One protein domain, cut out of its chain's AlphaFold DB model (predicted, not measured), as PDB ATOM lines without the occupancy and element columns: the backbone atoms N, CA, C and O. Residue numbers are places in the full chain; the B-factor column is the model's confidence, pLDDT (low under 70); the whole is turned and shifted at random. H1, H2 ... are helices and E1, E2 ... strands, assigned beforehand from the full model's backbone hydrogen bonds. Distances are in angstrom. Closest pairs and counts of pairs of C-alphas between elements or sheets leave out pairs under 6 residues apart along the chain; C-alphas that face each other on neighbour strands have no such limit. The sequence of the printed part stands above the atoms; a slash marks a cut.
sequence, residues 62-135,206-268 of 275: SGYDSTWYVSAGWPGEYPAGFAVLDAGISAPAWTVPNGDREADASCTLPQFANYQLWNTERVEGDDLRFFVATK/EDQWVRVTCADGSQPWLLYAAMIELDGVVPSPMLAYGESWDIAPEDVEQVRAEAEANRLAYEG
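This is residues 62 to 135 and 206 to 268 of the 275 residues of an uncharacterized protein of Hyphomonas atlantica (UniProt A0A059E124). A twisted sheet of four strands, E1, E6, E7 and E8, fills one side of the body, with E1 near one end of the longest axis, while the long helix H3 lies at the other end beside the edge strand E9 of a second, three-strand sheet. A third, small sheet, the hairpin of E3 and E4, sits next to E8, and the short helix H2 sits where the three sheets come together. The printed part has 137 residues with three named helices and nine named strands, in the order E1 E2 E3 E4 E5 H1 E6 E7 E8 H2 E9 H3; the sheets, ordered E1 E6 E7 E8, E5 E2 E9 and E3 E4, are antiparallel. The class is mixed, helices and strands, with 66 residues, under half, in named elements. The whole is compact, with a radius of gyration of the C-alphas of 14.5 A and spans of 43 by 36 by 27 A.

The largest sheet is made of E1, residues 68 to 72, 13.3 A long; E6, residues 129 to 135, 20.0 A; E7, residues 206 to 211, 16.3 A; and E8, residues 221 to 223. E1 begins with C-alpha 68 at (137.158, -244.198, 16.455). The second sheet holds E5, residues 114 to 116, E2, residues 81 to 84, with C-alpha 81 at (127.540, -255.138, 32.378), and E9, residues 233 to 235. E3, residues 90 to 93, and E4, residues 105 to 108, make the third. H1 is residues 120 to 126, 10.0 A long, and H2 is residues 224 to 227. H3, residues 252 to 267, is 22.5 A long and ends with C-alpha 267 at (110.290, -251.832, 24.269).

The sheet E1 E6 E7 E8 is only just strongly twisted, its C-alphas lying up to 4.2 A off its best plane. E1 and E6 are antiparallel at 157 degrees, with N 69 and O 134 2.8 A apart. E6 and E7 are antiparallel at 162 degrees, with N 211 and O 129 at 2.8 A, within hydrogen-bond range. E7 and E8 form a hairpin, with N 222 and O 210 at 2.8 A. E3 has five pairs of C-alphas within 8 A of E8, the closest those of Ala 93 and Leu 222, 5.1 A apart. In the hairpin of E3 and E4, N 91 and O 107 are 2.8 A apart. E4 and E8 are near each other, with 6 pairs of C-alphas within 10 A. H2 only grazes the sheet E1 E6 E7 E8, with its residues 224 to 226; its closest C-alphas to E7 are those of Tyr 224 and Gln 208, 5.5 A apart. H2 also only grazes the sheet E5 E2 E9. In that sheet, N 115 and O 82 of E5 and E2 are 2.8 A apart, and N 83 and O 234 of E2 and E9 are 2.8 A apart. H1 only grazes it with residues 122 to 123. H3 is on it, in two layers, a helix on one face of a sheet; the C-alphas of Ala 259 and Val 234 of E9 come closest, at 6.3 A. E1 and H3 are apart. In H1 and H3 every O i to N i+4 pair is within hydrogen-bond range; H2 is too short for such a pair.

The C-alphas of Ser 66 and Glu 250, the two farthest apart, are 45.9 A apart. Residues 136 to 205 are cut out, and C-alphas 135 and 206 are 6.3 A apart across the cut, between E6 and E7. The links E3 to E4 and E9 to H3 are long; the second is residues 236 to 251, with no named element. The mean pLDDT of the printed part is 94.1, and residues 267 to 268 are under 70.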
ATOM      1  N   SER A  62     143.513-253.194  18.950       94.25
ATOM      2  CA  SER A  62     142.212-253.287  18.295       94.25
ATOM      3  C   SER A  62     142.284-253.318  16.766       94.25
ATOM      4  O   SER A  62     143.329-253.137  16.139       94.25
ATOM      5  N   GLY A  63     141.133-253.555  16.141       94.12
ATOM      6  CA  GLY A  63     140.970-253.445  14.696       94.12
ATOM      7  C   GLY A  63     140.479-252.088  14.184       94.12
ATOM      8  O   GLY A  63     140.237-252.004  12.979       94.12
ATOM      9  N   TYR A  64     140.292-251.090  15.056       97.06
ATOM     10  CA  TYR A  64     139.690-249.797  14.708       97.06
ATOM     11  C   TYR A  64     140.655-248.864  13.965       97.06
ATOM     12  O   TYR A  64     141.868-248.872  14.188       97.06
ATOM     13  N   ASP A  65     140.092-248.035  13.087       95.44
ATOM     14  CA  ASP A  65     140.807-246.948  12.420       95.44
ATOM     15  C   ASP A  65     140.686-245.622  13.195       95.44
ATOM     16  O   ASP A  65     140.109-245.557  14.278       95.44
ATOM     17  N   SER A  66     141.235-244.542  12.632       93.50
ATOM     18  CA  SER A  66     141.236-243.208  13.246       93.50
ATOM     19  C   SER A  66     139.877-242.485  13.236       93.50
ATOM     20  O   SER A  66     139.830-241.304  13.569       93.50
ATOM     21  N   THR A  67     138.788-243.130  12.800       94.94
ATOM     22  CA  THR A  67     137.408-242.619  12.968       94.94
ATOM     23  C   THR A  67     136.771-243.072  14.283       94.94
ATOM     24  O   THR A  67     135.612-242.765  14.556       94.94
ATOM     25  N   TRP A  68     137.537-243.775  15.116       96.88
ATOM     26  CA  TRP A  68     137.158-244.198  16.455       96.88
ATOM     27  C   TRP A  68     138.160-243.670  17.476       96.88
ATOM     28  O   TRP A  68     139.355-243.569  17.199       96.88
ATOM     29  N   TYR A  69     137.658-243.356  18.663       95.38
ATOM     30  CA  TYR A  69     138.444-243.085  19.853       95.38
ATOM     31  C   TYR A  69     138.386-244.321  20.748       95.38
ATOM     32  O   TYR A  69     137.305-244.746  21.157       95.38
ATOM     33  N   VAL A  70     139.544-244.920  21.020       95.25
ATOM     34  CA  VAL A  70     139.653-246.140  21.824       95.25
ATOM     35  C   VAL A  70     140.281-245.793  23.171       95.25
ATOM     36  O   VAL A  70     141.380-245.248  23.220       95.25
ATOM     37  N   SER A  71     139.590-246.100  24.269       92.31
ATOM     38  CA  SER A  71     140.031-245.732  25.624       92.31
ATOM     39  C   SER A  71     139.588-246.742  26.684       92.31
ATOM     40  O   SER A  71     138.622-247.480  26.489       92.31
ATOM     41  N   ALA A  72     140.306-246.777  27.809       92.44
ATOM     42  CA  ALA A  72     140.056-247.713  28.902       92.44
ATOM     43  C   ALA A  72     138.700-247.483  29.604       92.44
ATOM     44  O   ALA A  72     138.147-246.376  29.624       92.44
ATOM     45  N   GLY A  73     138.187-248.548  30.217       90.94
ATOM     46  CA  GLY A  73     136.880-248.583  30.867       90.94
ATOM     47  C   GLY A  73     135.709-248.580  29.879       90.94
ATOM     48  O   GLY A  73     135.885-248.593  28.664       90.94
ATOM     49  N   TRP A  74     134.492-248.564  30.417       92.50
ATOM     50  CA  TRP A  74     133.245-248.386  29.668       92.50
ATOM     51  C   TRP A  74     132.658-246.993  29.965       92.50
ATOM     52  O   TRP A  74     133.051-246.375  30.957       92.50
ATOM     53  N   PRO A  75     131.789-246.453  29.096       88.38
ATOM     54  CA  PRO A  75     131.188-245.134  29.275       88.38
ATOM     55  C   PRO A  75     129.988-245.174  30.233       88.38
ATOM     56  O   PRO A  75     129.329-246.205  30.385       88.38
ATOM     57  N   GLY A  76     129.681-244.017  30.822       86.25
ATOM     58  CA  GLY A  76     128.516-243.790  31.676       86.25
ATOM     59  C   GLY A  76     128.827-243.804  33.175       86.25
ATOM     60  O   GLY A  76     129.695-244.534  33.639       86.25
ATOM     61  N   GLU A  77     128.049-243.024  33.932       83.81
ATOM     62  CA  GLU A  77     128.025-243.013  35.410       83.81
ATOM     63  C   GLU A  77     127.669-244.397  35.974       83.81
ATOM     64  O   GLU A  77     128.235-244.855  36.961       83.81
ATOM     65  N   TYR A  78     126.758-245.082  35.282       88.06
ATOM     66  CA  TYR A  78     126.341-246.454  35.525       88.06
ATOM     67  C   TYR A  78     126.790-247.311  34.334       88.06
ATOM     68  O   TYR A  78     125.982-247.587  33.442       88.06
ATOM     69  N   PRO A  79     128.083-247.682  34.248       90.69
ATOM     70  CA  PRO A  79     128.595-248.426  33.112       90.69
ATOM     71  C   PRO A  79     127.923-249.797  33.051       90.69
ATOM     72  O   PRO A  79     127.724-250.466  34.073       90.69
ATOM     73  N   ALA A  80     127.577-250.205  31.830       92.94
ATOM     74  CA  ALA A  80     126.872-251.452  31.572       92.94
ATOM     75  C   ALA A  80     127.635-252.689  32.092       92.94
ATOM     76  O   ALA A  80     128.810-252.639  32.456       92.94
ATOM     77  N   GLY A  81     126.961-253.833  32.076       96.06
ATOM     78  CA  GLY A  81     127.540-255.138  32.378       96.06
ATOM     79  C   GLY A  81     126.614-256.242  31.902       96.06
ATOM     80  O   GLY A  81     125.474-255.966  31.524       96.06
ATOM     81  N   PHE A  82     127.064-257.490  31.951       98.25
ATOM     82  CA  PHE A  82     126.215-258.644  31.652       98.25
ATOM     83  C   PHE A  82     126.480-259.808  32.608       98.25
ATOM     84  O   PHE A  82     127.623-260.096  32.962       98.25
ATOM     85  N   ALA A  83     125.410-260.498  32.992       98.25
ATOM     86  CA  ALA A  83     125.438-261.647  33.880       98.25
ATOM     87  C   ALA A  83     125.022-262.926  33.140       98.25
ATOM     88  O   ALA A  83     124.025-262.952  32.416       98.25
ATOM     89  N   VAL A  84     125.784-263.999  33.342       98.06
ATOM     90  CA  VAL A  84     125.543-265.320  32.748       98.06
ATOM     91  C   VAL A  84     124.700-266.142  33.720       98.06
ATOM     92  O   VAL A  84     125.207-266.606  34.735       98.06
ATOM     93  N   LEU A  85     123.411-266.331  33.451       98.31
ATOM     94  CA  LEU A  85     122.505-267.031  34.372       98.31
ATOM     95  C   LEU A  85     122.475-268.545  34.143       98.31
ATOM     96  O   LEU A  85     122.360-269.321  35.095       98.31
ATOM     97  N   ASP A  86     122.593-268.974  32.887       98.12
ATOM     98  CA  ASP A  86     122.475-270.380  32.498       98.12
ATOM     99  C   ASP A  86     123.837-271.074  32.329       98.12
ATOM    100  O   ASP A  86     124.876-270.455  32.096       98.12
ATOM    101  N   ALA A  87     123.855-272.398  32.497       96.62
ATOM    102  CA  ALA A  87     125.077-273.192  32.403       96.62
ATOM    103  C   ALA A  87     125.441-273.519  30.948       96.62
ATOM    104  O   ALA A  87     124.585-273.902  30.152       96.62
ATOM    105  N   GLY A  88     126.738-273.491  30.629       94.69
ATOM    106  CA  GLY A  88     127.248-273.934  29.327       94.69
ATOM    107  C   GLY A  88     127.083-272.919  28.193       94.69
ATOM    108  O   GLY A  88     127.148-273.313  27.029       94.69
ATOM    109  N   ILE A  89     126.893-271.636  28.518       96.81
ATOM    110  CA  ILE A  89     126.891-270.546  27.537       96.81
ATOM    111  C   ILE A  89     128.245-270.486  26.823       96.81
ATOM    112  O   ILE A  89     129.299-270.392  27.454       96.81
ATOM    113  N   SER A  90     128.193-270.541  25.491       96.31
ATOM    114  CA  SER A  90     129.343-270.437  24.591       96.31
ATOM    115  C   SER A  90     129.207-269.140  23.803       96.31
ATOM    116  O   SER A  90     128.489-269.079  22.806       96.31
ATOM    117  N   ALA A  91     129.859-268.088  24.283       97.50
ATOM    118  CA  ALA A  91     129.792-266.757  23.700       97.50
ATOM    119  C   ALA A  91     130.628-266.658  22.406       97.50
ATOM    120  O   ALA A  91     131.681-267.306  22.320       97.50
ATOM    121  N   PRO A  92     130.217-265.856  21.404       98.00
ATOM    122  CA  PRO A  92     131.106-265.433  20.324       98.00
ATOM    123  C   PRO A  92     132.229-264.561  20.900       98.00
ATOM    124  O   PRO A  92     131.988-263.735  21.779       98.00
ATOM    125  N   ALA A  93     133.458-264.755  20.426       98.19
ATOM    126  CA  ALA A  93     134.626-264.057  20.946       98.19
ATOM    127  C   ALA A  93     135.592-263.636  19.825       98.19
ATOM    128  O   ALA A  93     135.643-264.256  18.763       98.19
ATOM    129  N   TRP A  94     136.377-262.591  20.082       98.25
ATOM    130  CA  TRP A  94     137.299-261.977  19.128       98.25
ATOM    131  C   TRP A  94     138.740-262.076  19.632       98.25
ATOM    132  O   TRP A  94     139.041-261.690  20.763       98.25
ATOM    133  N   THR A  95     139.667-262.538  18.792       96.62
ATOM    134  CA  THR A  95     141.110-262.457  19.093       96.62
ATOM    135  C   THR A  95     141.655-261.038  18.899       96.62
ATOM    136  O   THR A  95     142.572-260.632  19.609       96.62
ATOM    137  N   VAL A  96     141.052-260.268  17.983       96.81
ATOM    138  CA  VAL A  96     141.331-258.847  17.729       96.81
ATOM    139  C   VAL A  96     139.998-258.084  17.743       96.81
ATOM    140  O   VAL A  96     139.191-258.291  16.832       96.81
ATOM    141  N   PRO A  97     139.742-257.219  18.739       97.50
ATOM    142  CA  PRO A  97     138.429-256.617  18.949       97.50
ATOM    143  C   PRO A  97     138.139-255.528  17.910       97.50
ATOM    144  O   PRO A  97     138.935-254.601  17.730       97.50
ATOM    145  N   ASN A  98     137.012-255.668  17.206       96.69
ATOM    146  CA  ASN A  98     136.429-254.679  16.294       96.69
ATOM    147  C   ASN A  98     135.016-255.131  15.867       96.69
ATOM    148  O   ASN A  98     134.874-256.246  15.367       96.69
ATOM    149  N   GLY A  99     133.995-254.286  16.051       94.06
ATOM    150  CA  GLY A  99     132.583-254.655  15.848       94.06
ATOM    151  C   GLY A  99     132.205-254.953  14.393       94.06
ATOM    152  O   GLY A  99     131.321-255.767  14.137       94.06
ATOM    153  N   ASP A 100     132.936-254.382  13.428       94.44
ATOM    154  CA  ASP A 100     132.752-254.639  11.992       94.44
ATOM    155  C   ASP A 100     133.320-256.008  11.532       94.44
ATOM    156  O   ASP A 100     133.254-256.344  10.344       94.44
ATOM    157  N   ARG A 101     133.905-256.811  12.439       94.69
ATOM    158  CA  ARG A 101     134.457-258.148  12.145       94.69
ATOM    159  C   ARG A 101     133.599-259.251  12.747       94.69
ATOM    160  O   ARG A 101     133.158-259.161  13.888       94.69
ATOM    161  N   GLU A 102     133.455-260.352  12.012       96.31
ATOM    162  CA  GLU A 102     132.909-261.595  12.561       96.31
ATOM    163  C   GLU A 102     133.802-262.128  13.696       96.31
ATOM    164  O   GLU A 102     135.029-262.019  13.636       96.31
ATOM    165  N   ALA A 103     133.180-262.725  14.716       97.62
ATOM    166  CA  ALA A 103     133.880-263.421  15.789       97.62
ATOM    167  C   ALA A 103     134.683-264.613  15.235       97.62
ATOM    168  O   ALA A 103     134.149-265.450  14.503       97.62
ATOM    169  N   ASP A 104     135.960-264.705  15.605       97.50
ATOM    170  CA  ASP A 104     136.898-265.739  15.149       97.50
ATOM    171  C   ASP A 104     137.221-266.791  16.227       97.50
ATOM    172  O   ASP A 104     137.919-267.774  15.958       97.50
ATOM    173  N   ALA A 105     136.675-266.618  17.432       96.94
ATOM    174  CA  ALA A 105     136.789-267.520  18.568       96.94
ATOM    175  C   ALA A 105     135.429-267.730  19.266       96.94
ATOM    176  O   ALA A 105     134.411-267.122  18.929       96.94
ATOM    177  N   SER A 106     135.407-268.608  20.271       97.06
ATOM    178  CA  SER A 106     134.272-268.764  21.181       97.06
ATOM    179  C   SER A 106     134.771-268.989  22.604       97.06
ATOM    180  O   SER A 106     135.807-269.622  22.798       97.06
ATOM    181  N   CYS A 107     134.038-268.467  23.584       97.00
ATOM    182  CA  CYS A 107     134.388-268.532  24.994       97.00
ATOM    183  C   CYS A 107     133.273-269.217  25.790       97.00
ATOM    184  O   CYS A 107     132.147-268.720  25.826       97.00
ATOM    185  N   THR A 108     133.572-270.333  26.454       96.56
ATOM    186  CA  THR A 108     132.645-270.906  27.440       96.56
ATOM    187  C   THR A 108     132.723-270.087  28.720       96.56
ATOM    188  O   THR A 108     133.775-270.068  29.369       96.56
ATOM    189  N   LEU A 109     131.620-269.431  29.078       95.44
ATOM    190  CA  LEU A 109     131.537-268.563  30.251       95.44
ATOM    191  C   LEU A 109     131.108-269.357  31.499       95.44
ATOM    192  O   LEU A 109     130.313-270.299  31.380       95.44
ATOM    193  N   PRO A 110     131.603-269.015  32.704       95.25
ATOM    194  CA  PRO A 110     131.126-269.620  33.940       95.25
ATOM    195  C   PRO A 110     129.668-269.235  34.198       95.25
ATOM    196  O   PRO A 110     129.280-268.082  34.021       95.25
ATOM    197  N   GLN A 111     128.871-270.189  34.679       97.06
ATOM    198  CA  GLN A 111     127.544-269.872  35.194       97.06
ATOM    199  C   GLN A 111     127.672-268.935  36.407       97.06
ATOM    200  O   GLN A 111     128.567-269.110  37.233       97.06
ATOM    201  N   PHE A 112     126.759-267.972  36.495       97.94
ATOM    202  CA  PHE A 112     126.652-266.907  37.496       97.94
ATOM    203  C   PHE A 112     127.724-265.808  37.451       97.94
ATOM    204  O   PHE A 112     127.672-264.878  38.257       97.94
ATOM    205  N   ALA A 113     128.648-265.855  36.487       97.12
ATOM    206  CA  ALA A 113     129.617-264.786  36.272       97.12
ATOM    207  C   ALA A 113     128.924-263.464  35.907       97.12
ATOM    208  O   ALA A 113     128.094-263.438  34.993       97.12
ATOM    209  N   ASN A 114     129.296-262.374  36.583       97.50
ATOM    210  CA  ASN A 114     128.826-261.026  36.278       97.50
ATOM    211  C   ASN A 114     129.978-260.136  35.783       97.50
ATOM    212  O   ASN A 114     130.843-259.715  36.551       97.50
ATOM    213  N   TYR A 115     129.996-259.849  34.486       97.38
ATOM    214  CA  TYR A 115     131.019-259.044  33.828       97.38
ATOM    215  C   TYR A 115     130.613-257.568  33.851       97.38
ATOM    216  O   TYR A 115     129.925-257.082  32.950       97.38
ATOM    217  N   GLN A 116     131.033-256.862  34.900       95.56
ATOM    218  CA  GLN A 116     130.749-255.444  35.126       95.56
ATOM    219  C   GLN A 116     131.937-254.807  35.874       95.56
ATOM    220  O   GLN A 116     132.579-255.469  36.690       95.56
ATOM    221  N   LEU A 117     132.266-253.544  35.575       93.25
ATOM    222  CA  LEU A 117     133.521-252.900  36.007       93.25
ATOM    223  C   LEU A 117     133.680-252.769  37.535       93.25
ATOM    224  O   LEU A 117     134.804-252.703  38.026       93.25
ATOM    225  N   TRP A 118     132.574-252.727  38.278       94.44
ATOM    226  CA  TRP A 118     132.539-252.632  39.738       94.44
ATOM    227  C   TRP A 118     132.563-253.999  40.441       94.44
ATOM    228  O   TRP A 118     132.673-254.037  41.664       94.44
ATOM    229  N   ASN A 119     132.509-255.123  39.709       95.94
ATOM    230  CA  ASN A 119     132.679-256.467  40.279       95.94
ATOM    231  C   ASN A 119     134.169-256.753  40.531       95.94
ATOM    232  O   ASN A 119     134.786-257.585  39.864       95.94
ATOM    233  N   THR A 120     134.768-256.009  41.462       93.81
ATOM    234  CA  THR A 120     136.221-255.988  41.699       93.81
ATOM    235  C   THR A 120     136.802-257.373  41.980       93.81
ATOM    236  O   THR A 120     137.872-257.682  41.464       93.81
ATOM    237  N   GLU A 121     136.076-258.243  42.692       95.25
ATOM    238  CA  GLU A 121     136.498-259.628  42.948       95.25
ATOM    239  C   GLU A 121     136.693-260.421  41.644       95.25
ATOM    240  O   GLU A 121     137.719-261.087  41.482       95.25
ATOM    241  N   ARG A 122     135.771-260.308  40.678       95.06
ATOM    242  CA  ARG A 122     135.937-260.945  39.363       95.06
ATOM    243  C   ARG A 122     136.973-260.231  38.498       95.06
ATOM    244  O   ARG A 122     137.746-260.905  37.820       95.06
ATOM    245  N   VAL A 123     137.008-258.896  38.510       94.56
ATOM    246  CA  VAL A 123     137.978-258.117  37.720       94.56
ATOM    247  C   VAL A 123     139.413-258.484  38.100       94.56
ATOM    248  O   VAL A 123     140.218-258.780  37.217       94.56
ATOM    249  N   GLU A 124     139.712-258.547  39.399       93.00
ATOM    250  CA  GLU A 124     141.016-258.973  39.916       93.00
ATOM    251  C   GLU A 124     141.251-260.485  39.749       93.00
ATOM    252  O   GLU A 124     142.363-260.900  39.419       93.00
ATOM    253  N   GLY A 125     140.221-261.312  39.959       92.62
ATOM    254  CA  GLY A 125     140.322-262.774  39.911       92.62
ATOM    255  C   GLY A 125     140.594-263.353  38.517       92.62
ATOM    256  O   GLY A 125     141.373-264.301  38.399       92.62
ATOM    257  N   ASP A 126     139.996-262.769  37.474       92.38
ATOM    258  CA  ASP A 126     140.097-263.242  36.084       92.38
ATOM    259  C   ASP A 126     141.063-262.411  35.203       92.38
ATOM    260  O   ASP A 126     141.225-262.746  34.023       92.38
ATOM    261  N   ASP A 127     141.689-261.349  35.744       91.94
ATOM    262  CA  ASP A 127     142.419-260.287  35.004       91.94
ATOM    263  C   ASP A 127     141.554-259.677  33.883       91.94
ATOM    264  O   ASP A 127     141.950-259.604  32.713       91.94
ATOM    265  N   LEU A 128     140.326-259.269  34.236       94.75
ATOM    266  CA  LEU A 128     139.423-258.639  33.274       94.75
ATOM    267  C   LEU A 128     139.948-257.265  32.862       94.75
ATOM    268  O   LEU A 128     140.387-256.464  33.688       94.75
ATOM    269  N   ARG A 129     139.827-256.963  31.569       95.06
ATOM    270  CA  ARG A 129     140.181-255.657  31.001       95.06
ATOM    271  C   ARG A 129     139.016-255.106  30.209       95.06
ATOM    272  O   ARG A 129     138.447-255.823  29.393       95.06
ATOM    273  N   PHE A 130     138.681-253.843  30.432       95.94
ATOM    274  CA  PHE A 130     137.550-253.179  29.794       95.94
ATOM    275  C   PHE A 130     138.056-251.997  28.983       95.94
ATOM    276  O   PHE A 130     138.844-251.196  29.484       95.94
ATOM    277  N   PHE A 131     137.568-251.864  27.757       96.31
ATOM    278  CA  PHE A 131     137.757-250.660  26.961       96.31
ATOM    279  C   PHE A 131     136.506-250.390  26.125       96.31
ATOM    280  O   PHE A 131     135.689-251.286  25.888       96.31
ATOM    281  N   VAL A 132     136.367-249.152  25.668       96.00
ATOM    282  CA  VAL A 132     135.345-248.734  24.714       96.00
ATOM    283  C   VAL A 132     136.014-248.173  23.468       96.00
ATOM    284  O   VAL A 132     137.003-247.441  23.553       96.00
ATOM    285  N   ALA A 133     135.478-248.536  22.306       97.31
ATOM    286  CA  ALA A 133     135.708-247.812  21.068       97.31
ATOM    287  C   ALA A 133     134.458-246.978  20.774       97.31
ATOM    288  O   ALA A 133     133.399-247.535  20.494       97.31
ATOM    289  N   THR A 134     134.580-245.655  20.826       96.25
ATOM    290  CA  THR A 134     133.496-244.718  20.511       96.25
ATOM    291  C   THR A 134     133.758-244.097  19.144       96.25
ATOM    292  O   THR A 134     134.865-243.636  18.856       96.25
ATOM    293  N   LYS A 135     132.761-244.107  18.260       96.00
ATOM    294  CA  LYS A 135     132.894-243.538  16.918       96.00
ATOM    295  C   LYS A 135     132.903-242.019  17.005       96.00
ATOM    296  O   LYS A 135     131.952-241.422  17.508       96.00
ATOM    297  N   GLU A 206     129.040-246.911  19.987       95.00
ATOM    298  CA  GLU A 206     130.046-247.405  20.929       95.00
ATOM    299  C   GLU A 206     130.097-248.931  20.917       95.00
ATOM    300  O   GLU A 206     129.070-249.595  21.052       95.00
ATOM    301  N   ASP A 207     131.305-249.478  20.806       97.62
ATOM    302  CA  ASP A 207     131.573-250.896  21.013       97.62
ATOM    303  C   ASP A 207     132.263-251.070  22.372       97.62
ATOM    304  O   ASP A 207     133.418-250.675  22.568       97.62
ATOM    305  N   GLN A 208     131.539-251.653  23.325       97.81
ATOM    306  CA  GLN A 208     132.011-251.919  24.684       97.81
ATOM    307  C   GLN A 208     132.615-253.326  24.771       97.81
ATOM    308  O   GLN A 208     131.917-254.328  24.590       97.81
ATOM    309  N   TRP A 209     133.913-253.403  25.060       98.19
ATOM    310  CA  TRP A 209     134.690-254.642  25.043       98.19
ATOM    311  C   TRP A 209     135.149-255.061  26.433       98.19
ATOM    312  O   TRP A 209     135.637-254.231  27.204       98.19
ATOM    313  N   VAL A 210     135.068-256.359  26.725       98.12
ATOM    314  CA  VAL A 210     135.713-256.972  27.895       98.12
ATOM    315  C   VAL A 210     136.614-258.128  27.468       98.12
ATOM    316  O   VAL A 210     136.207-259.001  26.701       98.12
ATOM    317  N   ARG A 211     137.850-258.143  27.961       97.44
ATOM    318  CA  ARG A 211     138.749-259.294  27.888       97.44
ATOM    319  C   ARG A 211     138.435-260.208  29.053       97.44
ATOM    320  O   ARG A 211     138.406-259.747  30.191       97.44
ATOM    321  N   VAL A 212     138.218-261.482  28.766       96.25
ATOM    322  CA  VAL A 212     137.852-262.490  29.768       96.25
ATOM    323  C   VAL A 212     138.860-263.624  29.780       96.25
ATOM    324  O   VAL A 212     139.556-263.831  28.791       96.25
ATOM    325  N   THR A 213     138.894-264.404  30.857       92.81
ATOM    326  CA  THR A 213     139.580-265.701  30.878       92.81
ATOM    327  C   THR A 213     138.546-266.816  30.694       92.81
ATOM    328  O   THR A 213     137.678-267.019  31.541       92.81
ATOM    329  N   CYS A 214     138.605-267.528  29.569       91.06
ATOM    330  CA  CYS A 214     137.676-268.612  29.243       91.06
ATOM    331  C   CYS A 214     138.007-269.905  30.003       91.06
ATOM    332  O   CYS A 214     139.129-270.105  30.470       91.06
ATOM    333  N   ALA A 215     137.059-270.846  30.054       86.19
ATOM    334  CA  ALA A 215     137.243-272.138  30.728       86.19
ATOM    335  C   ALA A 215     138.408-273.007  30.186       86.19
ATOM    336  O   ALA A 215     138.852-273.930  30.870       86.19
ATOM    337  N   ASP A 216     138.903-272.739  28.972       85.50
ATOM    338  CA  ASP A 216     140.078-273.391  28.373       85.50
ATOM    339  C   ASP A 216     141.405-272.641  28.626       85.50
ATOM    340  O   ASP A 216     142.468-273.103  28.206       85.50
ATOM    341  N   GLY A 217     141.354-271.504  29.328       89.44
ATOM    342  CA  GLY A 217     142.489-270.623  29.602       89.44
ATOM    343  C   GLY A 217     142.837-269.652  28.468       89.44
ATOM    344  O   GLY A 217     143.835-268.936  28.579       89.44
ATOM    345  N   SER A 218     142.059-269.606  27.380       94.12
ATOM    346  CA  SER A 218     142.195-268.549  26.374       94.12
ATOM    347  C   SER A 218     141.719-267.200  26.927       94.12
ATOM    348  O   SER A 218     140.875-267.149  27.823       94.12
ATOM    349  N   GLN A 219     142.274-266.100  26.401       95.12
ATOM    350  CA  GLN A 219     141.910-264.738  26.812       95.12
ATOM    351  C   GLN A 219     141.467-263.844  25.636       95.12
ATOM    352  O   GLN A 219     142.205-262.921  25.260       95.12
ATOM    353  N   PRO A 220     140.316-264.144  25.003       97.19
ATOM    354  CA  PRO A 220     139.747-263.347  23.928       97.19
ATOM    355  C   PRO A 220     138.937-262.156  24.463       97.19
ATOM    356  O   PRO A 220     138.738-261.979  25.668       97.19
ATOM    357  N   TRP A 221     138.438-261.358  23.528       98.25
ATOM    358  CA  TRP A 221     137.543-260.234  23.754       98.25
ATOM    359  C   TRP A 221     136.084-260.616  23.503       98.25
ATOM    360  O   TRP A 221     135.785-261.336  22.551       98.25
ATOM    361  N   LEU A 222     135.174-260.094  24.321       98.62
ATOM    362  CA  LEU A 222     133.725-260.179  24.146       98.62
ATOM    363  C   LEU A 222     133.158-258.777  23.905       98.62
ATOM    364  O   LEU A 222     133.528-257.835  24.608       98.62
ATOM    365  N   LEU A 223     132.247-258.658  22.940       98.56
ATOM    366  CA  LEU A 223     131.498-257.434  22.659       98.56
ATOM    367  C   LEU A 223     130.191-257.438  23.458       98.56
ATOM    368  O   LEU A 223     129.369-258.330  23.255       98.56
ATOM    369  N   TYR A 224     129.968-256.436  24.312       98.19
ATOM    370  CA  TYR A 224     128.769-256.317  25.156       98.19
ATOM    371  C   TYR A 224     127.461-256.517  24.376       98.19
ATOM    372  O   TYR A 224     126.644-257.360  24.746       98.19
ATOM    373  N   ALA A 225     127.312-255.816  23.246       96.81
ATOM    374  CA  ALA A 225     126.134-255.894  22.384       96.81
ATOM    375  C   ALA A 225     125.877-257.305  21.819       96.81
ATOM    376  O   ALA A 225     124.737-257.653  21.545       96.81
ATOM    377  N   ALA A 226     126.910-258.142  21.677       97.81
ATOM    378  CA  ALA A 226     126.752-259.537  21.267       97.81
ATOM    379  C   ALA A 226     126.449-260.483  22.444       97.81
ATOM    380  O   ALA A 226     125.981-261.594  22.214       97.81
ATOM    381  N   MET A 227     126.738-260.081  23.690       98.19
ATOM    382  CA  MET A 227     126.492-260.901  24.885       98.19
ATOM    383  C   MET A 227     125.037-260.825  25.339       98.19
ATOM    384  O   MET A 227     124.457-261.854  25.668       98.19
ATOM    385  N   ILE A 228     124.441-259.631  25.330       95.88
ATOM    386  CA  ILE A 228     123.050-259.414  25.774       95.88
ATOM    387  C   ILE A 228     121.989-260.011  24.832       95.88
ATOM    388  O   ILE A 228     120.832-260.122  25.217       95.88
ATOM    389  N   GLU A 229     122.393-260.436  23.632       95.75
ATOM    390  CA  GLU A 229     121.560-261.153  22.655       95.75
ATOM    391  C   GLU A 229     121.582-262.688  22.852       95.75
ATOM    392  O   GLU A 229     120.925-263.424  22.112       95.75
ATOM    393  N   LEU A 230     122.362-263.209  23.811       97.31
ATOM    394  CA  LEU A 230     122.453-264.647  24.080       97.31
ATOM    395  C   LEU A 230     121.366-265.101  25.062       97.31
ATOM    396  O   LEU A 230     121.283-264.604  26.185       97.31
ATOM    397  N   ASP A 231     120.614-266.140  24.688       96.38
ATOM    398  CA  ASP A 231     119.729-266.858  25.611       96.38
ATOM    399  C   ASP A 231     120.491-267.258  26.888       96.38
ATOM    400  O   ASP A 231     121.514-267.942  26.832       96.38
ATOM    401  N   GLY A 232     119.978-266.848  28.050       96.69
ATOM    402  CA  GLY A 232     120.587-267.146  29.350       96.69
ATOM    403  C   GLY A 232     121.694-266.190  29.797       96.69
ATOM    404  O   GLY A 232     122.275-266.399  30.865       96.69
ATOM    405  N   VAL A 233     121.952-265.129  29.032       98.38
ATOM    406  CA  VAL A 233     122.682-263.934  29.468       98.38
ATOM    407  C   VAL A 233     121.685-262.785  29.629       98.38
ATOM    408  O   VAL A 233     120.689-262.707  28.914       98.38
ATOM    409  N   VAL A 234     121.919-261.905  30.598       97.75
ATOM    410  CA  VAL A 234     121.104-260.703  30.836       97.75
ATOM    411  C   VAL A 234     122.000-259.492  31.102       97.75
ATOM    412  O   VAL A 234     123.150-259.679  31.509       97.75
ATOM    413  N   PRO A 235     121.512-258.249  30.935       96.94
ATOM    414  CA  PRO A 235     122.182-257.074  31.489       96.94
ATOM    415  C   PRO A 235     122.444-257.243  32.993       96.94
ATOM    416  O   PRO A 235     121.599-257.771  33.718       96.94
ATOM    417  N   SER A 236     123.615-256.807  33.464       96.12
ATOM    418  CA  SER A 236     123.997-256.886  34.880       96.12
ATOM    419  C   SER A 236     122.973-256.142  35.743       96.12
ATOM    420  O   SER A 236     122.630-255.004  35.412       96.12
ATOM    421  N   PRO A 237     122.523-256.717  36.874       92.94
ATOM    422  CA  PRO A 237     121.691-255.986  37.818       92.94
ATOM    423  C   PRO A 237     122.478-254.797  38.383       92.94
ATOM    424  O   PRO A 237     123.649-254.928  38.743       92.94
ATOM    425  N   MET A 238     121.837-253.629  38.443       82.62
ATOM    426  CA  MET A 238     122.419-252.411  39.010       82.62
ATOM    427  C   MET A 238     121.850-252.206  40.408       82.62
ATOM    428  O   MET A 238     120.668-251.908  40.562       82.62
ATOM    429  N   LEU A 239     122.683-252.438  41.421       77.94
ATOM    430  CA  LEU A 239     122.231-252.609  42.805       77.94
ATOM    431  C   LEU A 239     122.482-251.344  43.637       77.94
ATOM    432  O   LEU A 239     121.582-250.876  44.334       77.94
ATOM    433  N   ALA A 240     123.662-250.742  43.480       84.25
ATOM    434  CA  ALA A 240     123.982-249.384  43.910       84.25
ATOM    435  C   ALA A 240     125.133-248.816  43.056       84.25
ATOM    436  O   ALA A 240     125.753-249.532  42.269       84.25
ATOM    437  N   TYR A 241     125.423-247.522  43.205       86.69
ATOM    438  CA  TYR A 241     126.593-246.901  42.583       86.69
ATOM    439  C   TYR A 241     127.889-247.523  43.120       86.69
ATOM    440  O   TYR A 241     128.087-247.584  44.333       86.69
ATOM    441  N   GLY A 242     128.777-247.967  42.227       88.69
ATOM    442  CA  GLY A 242     130.048-248.590  42.606       88.69
ATOM    443  C   GLY A 242     129.938-250.022  43.145       88.69
ATOM    444  O   GLY A 242     130.946-250.557  43.600       88.69
ATOM    445  N   GLU A 243     128.758-250.652  43.106       91.19
ATOM    446  CA  GLU A 243     128.529-251.986  43.677       91.19
ATOM    447  C   GLU A 243     128.073-253.000  42.616       91.19
ATOM    448  O   GLU A 243     127.044-252.822  41.960       91.19
ATOM    449  N   SER A 244     128.826-254.093  42.467       94.81
ATOM    450  CA  SER A 244     128.469-255.244  41.632       94.81
ATOM    451  C   SER A 244     129.172-256.515  42.128       94.81
ATOM    452  O   SER A 244     130.247-256.440  42.720       94.81
ATOM    453  N   TRP A 245     128.557-257.678  41.916       96.19
ATOM    454  CA  TRP A 245     129.074-258.994  42.308       96.19
ATOM    455  C   TRP A 245     128.523-260.101  41.400       96.19
ATOM    456  O   TRP A 245     127.567-259.886  40.646       96.19
ATOM    457  N   ASP A 246     129.126-261.289  41.462       97.44
ATOM    458  CA  ASP A 246     128.611-262.495  40.798       97.44
ATOM    459  C   ASP A 246     127.259-262.931  41.371       97.44
ATOM    460  O   ASP A 246     127.006-262.822  42.569       97.44
ATOM    461  N   ILE A 247     126.385-263.469  40.522       98.00
ATOM    462  CA  ILE A 247     124.993-263.738  40.895       98.00
ATOM    463  C   ILE A 247     124.920-264.911  41.886       98.00
ATOM    464  O   ILE A 247     125.450-265.992  41.631       98.00
ATOM    465  N   ALA A 248     124.236-264.749  43.020       97.31
ATOM    466  CA  ALA A 248     124.005-265.884  43.910       97.31
ATOM    467  C   ALA A 248     123.007-266.867  43.253       97.31
ATOM    468  O   ALA A 248     122.028-266.417  42.651       97.31
ATOM    469  N   PRO A 249     123.190-268.200  43.358       97.62
ATOM    470  CA  PRO A 249     122.281-269.178  42.747       97.62
ATOM    471  C   PRO A 249     120.805-269.018  43.147       97.62
ATOM    472  O   PRO A 249     119.913-269.376  42.378       97.62
ATOM    473  N   GLU A 250     120.541-268.495  44.346       97.62
ATOM    474  CA  GLU A 250     119.209-268.150  44.852       97.62
ATOM    475  C   GLU A 250     118.568-266.913  44.191       97.62
ATOM    476  O   GLU A 250     117.339-266.856  44.111       97.62
ATOM    477  N   ASP A 251     119.364-265.976  43.668       97.38
ATOM    478  CA  ASP A 251     118.895-264.694  43.114       97.38
ATOM    479  C   ASP A 251     118.577-264.773  41.607       97.38
ATOM    480  O   ASP A 251     117.934-263.885  41.048       97.38
ATOM    481  N   VAL A 252     118.985-265.855  40.935       97.56
ATOM    482  CA  VAL A 252     118.916-266.049  39.470       97.56
ATOM    483  C   VAL A 252     117.535-265.758  38.879       97.56
ATOM    484  O   VAL A 252     117.424-265.069  37.865       97.56
ATOM    485  N   GLU A 253     116.472-266.269  39.502       97.56
ATOM    486  CA  GLU A 253     115.099-266.080  39.013       97.56
ATOM    487  C   GLU A 253     114.600-264.641  39.219       97.56
ATOM    488  O   GLU A 253     113.813-264.148  38.412       97.56
ATOM    489  N   GLN A 254     115.081-263.948  40.259       96.75
ATOM    490  CA  GLN A 254     114.787-262.529  40.472       96.75
ATOM    491  C   GLN A 254     115.511-261.675  39.427       96.75
ATOM    492  O   GLN A 254     114.858-260.905  38.726       96.75
ATOM    493  N   VAL A 255     116.822-261.872  39.255       97.12
ATOM    494  CA  VAL A 255     117.639-261.141  38.270       97.12
ATOM    495  C   VAL A 255     117.090-261.330  36.852       97.12
ATOM    496  O   VAL A 255     116.967-260.361  36.103       97.12
ATOM    497  N   ARG A 256     116.665-262.551  36.487       96.81
ATOM    498  CA  ARG A 256     116.016-262.817  35.189       96.81
ATOM    499  C   ARG A 256     114.692-262.061  35.033       96.81
ATOM    500  O   ARG A 256     114.427-261.512  33.965       96.81
ATOM    501  N   ALA A 257     113.861-262.028  36.076       95.81
ATOM    502  CA  ALA A 257     112.574-261.335  36.048       95.81
ATOM    503  C   ALA A 257     112.726-259.804  35.985       95.81
ATOM    504  O   ALA A 257     111.955-259.144  35.287       95.81
ATOM    505  N   GLU A 258     113.721-259.241  36.672       94.19
ATOM    506  CA  GLU A 258     114.039-257.808  36.645       94.19
ATOM    507  C   GLU A 258     114.613-257.382  35.287       94.19
ATOM    508  O   GLU A 258     114.164-256.385  34.722       94.19
ATOM    509  N   ALA A 259     115.525-258.171  34.708       93.69
ATOM    510  CA  ALA A 259     116.045-257.933  33.362       93.69
ATOM    511  C   ALA A 259     114.933-257.945  32.295       93.69
ATOM    512  O   ALA A 259     114.867-257.042  31.460       93.69
ATOM    513  N   GLU A 260     114.018-258.918  32.357       93.00
ATOM    514  CA  GLU A 260     112.862-259.002  31.454       93.00
ATOM    515  C   GLU A 260     111.881-257.834  31.654       93.00
ATOM    516  O   GLU A 260     111.400-257.251  30.681       93.00
ATOM    517  N   ALA A 261     111.610-257.438  32.903       91.62
ATOM    518  CA  ALA A 261     110.771-256.276  33.197       91.62
ATOM    519  C   ALA A 261     111.376-254.974  32.643       91.62
ATOM    520  O   ALA A 261     110.650-254.164  32.061       91.62
ATOM    521  N   ASN A 262     112.696-254.797  32.762       88.25
ATOM    522  CA  ASN A 262     113.412-253.655  32.197       88.25
ATOM    523  C   ASN A 262     113.367-253.667  30.661       88.25
ATOM    524  O   ASN A 262     113.025-252.650  30.059       88.25
ATOM    525  N   ARG A 263     113.624-254.817  30.018       87.25
ATOM    526  CA  ARG A 263     113.523-254.978  28.554       87.25
ATOM    527  C   ARG A 263     112.138-254.577  28.038       87.25
ATOM    528  O   ARG A 263     112.031-253.761  27.127       87.25
ATOM    529  N   LEU A 264     111.076-255.078  28.675       86.31
ATOM    530  CA  LEU A 264     109.689-254.744  28.333       86.31
ATOM    531  C   LEU A 264     109.339-253.269  28.590       86.31
ATOM    532  O   LEU A 264     108.525-252.704  27.860       86.31
ATOM    533  N   ALA A 265     109.938-252.633  29.603       83.75
ATOM    534  CA  ALA A 265     109.757-251.206  29.853       83.75
ATOM    535  C   ALA A 265     110.369-250.349  28.731       83.75
ATOM    536  O   ALA A 265     109.723-249.403  28.283       83.75
ATOM    537  N   TYR A 266     111.558-250.708  28.230       72.75
ATOM    538  CA  TYR A 266     112.193-250.012  27.106       72.75
ATOM    539  C   TYR A 266     111.494-250.279  25.764       72.75
ATOM    540  O   TYR A 266     111.260-249.338  25.012       72.75
ATOM    541  N   GLU A 267     111.072-251.515  25.480       67.88
ATOM    542  CA  GLU A 267     110.290-251.832  24.269       67.88
ATOM    543  C   GLU A 267     108.894-251.184  24.259       67.88
ATOM    544  O   GLU A 267     108.312-250.970  23.195       67.88
ATOM    545  N   GLY A 268     108.351-250.854  25.436       54.00
ATOM    546  CA  GLY A 268     107.095-250.118  25.593       54.00
ATOM    547  C   GLY A 268     107.207-248.599  25.389       54.00
ATOM    548  O   GLY A 268     106.173-247.929  25.318       54.00
TER     549      GLY A 268